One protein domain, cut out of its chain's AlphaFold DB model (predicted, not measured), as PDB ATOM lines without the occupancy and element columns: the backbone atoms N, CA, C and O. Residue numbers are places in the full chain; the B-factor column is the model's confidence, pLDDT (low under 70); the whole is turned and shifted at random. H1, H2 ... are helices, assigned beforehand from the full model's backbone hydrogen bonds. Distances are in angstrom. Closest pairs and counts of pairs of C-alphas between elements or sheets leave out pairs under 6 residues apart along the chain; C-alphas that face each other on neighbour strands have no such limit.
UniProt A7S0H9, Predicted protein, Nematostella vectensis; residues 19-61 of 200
ATOM      1  N   LYS A  19      43.581  22.453  19.645       69.50
ATOM      2  CA  LYS A  19      44.338  21.478  18.831       69.50
ATOM      3  C   LYS A  19      43.652  20.110  18.746       69.50
ATOM      4  O   LYS A  19      43.785  19.417  17.740       69.50
ATOM      5  N   ASP A  20      42.883  19.745  19.768       82.94
ATOM      6  CA  ASP A  20      42.249  18.434  19.855       82.94
ATOM      7  C   ASP A  20      40.979  18.355  19.001       82.94
ATOM      8  O   ASP A  20      39.978  19.033  19.243       82.94
ATOM      9  N   GLN A  21      41.000  17.463  18.008       82.81
ATOM     10  CA  GLN A  21      39.912  17.286  17.042       82.81
ATOM     11  C   GLN A  21      38.596  16.835  17.697       82.81
ATOM     12  O   GLN A  21      37.518  17.190  17.220       82.81
ATOM     13  N   LYS A  22      38.668  16.079  18.803       85.38
ATOM     14  CA  LYS A  22      37.489  15.677  19.590       85.38
ATOM     15  C   LYS A  22      36.826  16.885  20.251       85.38
ATOM     16  O   LYS A  22      35.619  17.060  20.127       85.38
ATOM     17  N   THR A  23      37.624  17.742  20.879       82.06
ATOM     18  CA  THR A  23      37.159  18.963  21.547       82.06
ATOM     19  C   THR A  23      36.570  19.946  20.541       82.06
ATOM     20  O   THR A  23      35.524  20.532  20.795       82.06
ATOM     21  N   LYS A  24      37.173  20.062  19.351       85.56
ATOM     22  CA  LYS A  24      36.636  20.888  18.262       85.56
ATOM     23  C   LYS A  24      35.248  20.423  17.802       85.56
ATOM     24  O   LYS A  24      34.336  21.239  17.728       85.56
ATOM     25  N   LYS A  25      35.078  19.118  17.555       87.31
ATOM     26  CA  LYS A  25      33.784  18.534  17.160       87.31
ATOM     27  C   LYS A  25      32.716  18.698  18.241       87.31
ATOM     28  O   LYS A  25      31.562  18.936  17.916       87.31
ATOM     29  N   GLU A  26      33.092  18.587  19.513       87.88
ATOM     30  CA  GLU A  26      32.155  18.796  20.620       87.88
ATOM     31  C   GLU A  26      31.715  20.260  20.728       87.88
ATOM     32  O   GLU A  26      30.533  20.527  20.926       87.88
ATOM     33  N   ILE A  27      32.628  21.216  20.527       85.81
ATOM     34  CA  ILE A  27      32.280  22.642  20.492       85.81
ATOM     35  C   ILE A  27      31.371  22.946  19.296       85.81
ATOM     36  O   ILE A  27      30.370  23.637  19.459       85.81
ATOM     37  N   GLU A  28      31.673  22.407  18.113       86.69
ATOM     38  CA  GLU A  28      30.815  22.550  16.928       86.69
ATOM     39  C   GLU A  28      29.419  21.950  17.172       86.69
ATOM     40  O   GLU A  28      28.418  22.610  16.902       86.69
ATOM     41  N   ARG A  29      29.335  20.761  17.789       88.88
ATOM     42  CA  ARG A  29      28.065  20.134  18.195       88.88
ATOM     43  C   ARG A  29      27.267  21.027  19.145       88.88
ATOM     44  O   ARG A  29      26.062  21.191  18.980       88.88
ATOM     45  N   GLN A  30      27.921  21.606  20.151       87.31
ATOM     46  CA  GLN A  30      27.269  22.507  21.103       87.31
ATOM     47  C   GLN A  30      26.795  23.800  20.431       87.31
ATOM     48  O   GLN A  30      25.685  24.248  20.707       87.31
ATOM     49  N   GLN A  31      27.592  24.374  19.525       85.75
ATOM     50  CA  GLN A  31      27.212  25.557  18.746       85.75
ATOM     51  C   GLN A  31      25.995  25.286  17.855       85.75
ATOM     52  O   GLN A  31      25.100  26.126  17.781       85.75
ATOM     53  N   GLU A  32      25.930  24.115  17.227       84.44
ATOM     54  CA  GLU A  32      24.789  23.695  16.411       84.44
ATOM     55  C   GLU A  32      23.515  23.513  17.254       84.44
ATOM     56  O   GLU A  32      22.451  24.012  16.885       84.44
ATOM     57  N   LEU A  33      23.626  22.886  18.432       81.50
ATOM     58  CA  LEU A  33      22.514  22.757  19.384       81.50
ATOM     59  C   LEU A  33      22.011  24.127  19.870       81.50
ATOM     60  O   LEU A  33      20.805  24.368  19.904       81.50
ATOM     61  N   LEU A  34      22.929  25.040  20.202       81.62
ATOM     62  CA  LEU A  34      22.611  26.410  20.616       81.62
ATOM     63  C   LEU A  34      21.927  27.208  19.498       81.62
ATOM     64  O   LEU A  34      20.940  27.895  19.761       81.62
ATOM     65  N   ALA A  35      22.407  27.098  18.257       76.62
ATOM     66  CA  ALA A  35      21.789  27.745  17.101       76.62
ATOM     67  C   ALA A  35      20.364  27.218  16.855       76.62
ATOM     68  O   ALA A  35      19.431  28.008  16.706       76.62
ATOM     69  N   ALA A  36      20.166  25.897  16.922       73.50
ATOM     70  CA  ALA A  36      18.850  25.277  16.776       73.50
ATOM     71  C   ALA A  36      17.854  25.727  17.864       73.50
ATOM     72  O   ALA A  36      16.667  25.922  17.584       73.50
ATOM     73  N   ASP A  37      18.313  25.920  19.102       65.38
ATOM     74  CA  ASP A  37      17.474  26.411  20.200       65.38
ATOM     75  C   ASP A  37      17.108  27.896  20.056       65.38
ATOM     76  O   ASP A  37      15.980  28.287  20.383       65.38
ATOM     77  N   VAL A  38      18.022  28.728  19.545       66.06
ATOM     78  CA  VAL A  38      17.752  30.143  19.233       66.06
ATOM     79  C   VAL A  38      16.727  30.266  18.103       66.06
ATOM     80  O   VAL A  38      15.798  31.070  18.220       66.06
ATOM     81  N   ASP A  39      16.812  29.430  17.068       66.12
ATOM     82  CA  ASP A  39      15.845  29.410  15.964       66.12
ATOM     83  C   ASP A  39      14.458  28.940  16.416       66.12
ATOM     84  O   ASP A  39      13.444  29.555  16.075       66.12
ATOM     85  N   ARG A  40      14.380  27.911  17.271       64.06
ATOM     86  CA  ARG A  40      13.101  27.471  17.862       64.06
ATOM     87  C   ARG A  40      12.452  28.557  18.713       64.06
ATOM     88  O   ARG A  40      11.234  28.726  18.647       64.06
ATOM     89  N   LYS A  41      13.235  29.282  19.516       61.56
ATOM     90  CA  LYS A  41      12.737  30.409  20.324       61.56
ATOM     91  C   LYS A  41      12.317  31.588  19.446       61.56
ATOM     92  O   LYS A  41      11.283  32.192  19.707       61.56
ATOM     93  N   SER A  42      13.053  31.860  18.371       63.84
ATOM     94  CA  SER A  42      12.722  32.918  17.409       63.84
ATOM     95  C   SER A  42      11.431  32.620  16.641       63.84
ATOM     96  O   SER A  42      10.598  33.508  16.486       63.84
ATOM     97  N   LEU A  43      11.210  31.362  16.237       60.03
ATOM     98  CA  LEU A  43       9.965  30.914  15.597       60.03
ATOM     99  C   LEU A  43       8.765  30.925  16.548       60.03
ATOM    100  O   LEU A  43       7.635  31.145  16.117       60.03
ATOM    101  N   ARG A  44       8.996  30.676  17.840       60.84
ATOM    102  CA  ARG A  44       7.934  30.655  18.853       60.84
ATOM    103  C   ARG A  44       7.626  32.030  19.438       60.84
ATOM    104  O   ARG A  44       6.597  32.162  20.083       60.84
ATOM    105  N   GLY A  45       8.451  33.051  19.198       63.00
ATOM    106  CA  GLY A  45       8.315  34.353  19.854       63.00
ATOM    107  C   GLY A  45       8.416  34.242  21.382       63.00
ATOM    108  O   GLY A  45       8.660  33.168  21.929       63.00
ATOM    109  N   ASN A  46       8.196  35.345  22.103       65.00
ATOM    110  CA  ASN A  46       8.116  35.354  23.573       65.00
ATOM    111  C   ASN A  46       6.820  34.685  24.085       65.00
ATOM    112  O   ASN A  46       6.122  35.239  24.930       65.00
ATOM    113  N   VAL A  47       6.460  33.521  23.543       64.69
ATOM    114  CA  VAL A  47       5.379  32.679  24.049       64.69
ATOM    115  C   VAL A  47       5.821  32.172  25.412       64.69
ATOM    116  O   VAL A  47       6.814  31.450  25.540       64.69
ATOM    117  N   THR A  48       5.102  32.599  26.445       71.75
ATOM    118  CA  THR A  48       5.365  32.140  27.806       71.75
ATOM    119  C   THR A  48       5.087  30.635  27.906       71.75
ATOM    120  O   THR A  48       4.359  30.056  27.095       71.75
ATOM    121  N   ALA A  49       5.670  29.958  28.898       70.38
ATOM    122  CA  ALA A  49       5.407  28.532  29.106       70.38
ATOM    123  C   ALA A  49       3.901  28.248  29.311       70.38
ATOM    124  O   ALA A  49       3.401  27.217  28.855       70.38
ATOM    125  N   GLU A  50       3.178  29.180  29.938       67.75
ATOM    126  CA  GLU A  50       1.719  29.167  30.080       67.75
ATOM    127  C   GLU A  50       0.996  29.245  28.732       67.75
ATOM    128  O   GLU A  50       0.092  28.443  28.477       67.75
ATOM    129  N   ASP A  51       1.417  30.149  27.847       73.00
ATOM    130  CA  ASP A  51       0.828  30.290  26.513       73.00
ATOM    131  C   ASP A  51       1.008  29.007  25.695       73.00
ATOM    132  O   ASP A  51       0.065  28.546  25.052       73.00
ATOM    133  N   TRP A  52       2.175  28.359  25.794       74.12
ATOM    134  CA  TRP A  52       2.417  27.072  25.138       74.12
ATOM    135  C   TRP A  52       1.539  25.944  25.692       74.12
ATOM    136  O   TRP A  52       1.029  25.102  24.950       74.12
ATOM    137  N   ARG A  53       1.328  25.911  27.012       76.25
ATOM    138  CA  ARG A  53       0.402  24.952  27.635       76.25
ATOM    139  C   ARG A  53      -1.031  25.196  27.167       76.25
ATOM    140  O   ARG A  53      -1.775  24.239  26.963       76.25
ATOM    141  N   TYR A  54      -1.414  26.457  26.981       75.50
ATOM    142  CA  TYR A  54      -2.740  26.837  26.507       75.50
ATOM    143  C   TYR A  54      -2.965  26.470  25.034       75.50
ATOM    144  O   TYR A  54      -4.029  25.943  24.700       75.50
ATOM    145  N   THR A  55      -1.982  26.697  24.158       74.81
ATOM    146  CA  THR A  55      -2.066  26.290  22.744       74.81
ATOM    147  C   THR A  55      -2.128  24.776  22.614       74.81
ATOM    148  O   THR A  55      -3.053  24.270  21.984       74.81
ATOM    149  N   LYS A  56      -1.242  24.053  23.308       79.31
ATOM    150  CA  LYS A  56      -1.215  22.588  23.285       79.31
ATOM    151  C   LYS A  56      -2.536  21.982  23.773       79.31
ATOM    152  O   LYS A  56      -3.121  21.144  23.094       79.31
ATOM    153  N   ARG A  57      -3.073  22.478  24.894       78.06
ATOM    154  CA  ARG A  57      -4.378  22.033  25.416       78.06
ATOM    155  C   ARG A  57      -5.513  22.300  24.424       78.06
ATOM    156  O   ARG A  57      -6.433  21.501  24.336       78.06
ATOM    157  N   ASN A  58      -5.467  23.401  23.673       74.56
ATOM    158  CA  ASN A  58      -6.484  23.705  22.660       74.56
ATOM    159  C   ASN A  58      -6.366  22.841  21.404       74.56
ATOM    160  O   ASN A  58      -7.384  22.556  20.774       74.56
ATOM    161  N   GLU A  59      -5.154  22.445  21.024       76.12
ATOM    162  CA  GLU A  59      -4.922  21.516  19.915       76.12
ATOM    163  C   GLU A  59      -5.499  20.131  20.232       76.12
ATOM    164  O   GLU A  59      -6.166  19.551  19.372       76.12
ATOM    165  N   GLU A  60      -5.353  19.681  21.481       85.44
ATOM    166  CA  GLU A  60      -5.839  18.394  22.000       85.44
ATOM    167  C   GLU A  60      -7.375  18.310  22.156       85.44
ATOM    168  O   GLU A  60      -7.912  17.210  22.254       85.44
ATOM    169  N   LEU A  61      -8.106  19.436  22.130       82.88
ATOM    170  CA  LEU A  61      -9.572  19.433  22.262       82.88
ATOM    171  C   LEU A  61     -10.269  18.715  21.096       82.88
ATOM    172  O   LEU A  61      -9.928  18.901  19.914       82.88
TER     173      LEU A  61
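AT A GLANCE: This is residues 19 to 61 of the 200 residues of the protein "Predicted protein" of Nematostella vectensis (UniProt A7S0H9). One long helix, H1, makes most of the length, and a shorter helix, H2, turns off at an angle beyond its end, joined by a tight link and with no contact between the two. The printed part has 43 residues, 36 of them in two named helices, in the order H1, H2, with no named strand: the class is all helix. It is extended, with a radius of gyration of the C-alphas of 16.5 A, and spans 53 by 19 by 13 A.

HOW THE PARTS SIT: Start at H1, residues 21 to 44; its residues 21 to 43 stand free. Across a tight link of four residues you reach H2, residues 49 to 60, and the two helices are apart. In H2, residues 56 to 60 stand free. In H1 and H2 every O i to N i+4 pair is within hydrogen-bond range.

IN THESE COORDINATES: Find C-alpha 21 at (39.912, 17.286, 17.042); from there H1 runs 34.7 A to C-alpha 44 at (7.934, 30.655, 18.853). H2 runs 16.7 A from C-alpha 49 to C-alpha 60 at (-5.839, 18.394, 22.000).

THE WHOLE: The C-alphas of Lys 19 and Leu 61, the two farthest apart, are 54.1 A apart. The printed part has no cut. Look for pLDDT under 70 at residue 19, residues 37 to 47 and residue 50; the mean of the printed part is 75.7.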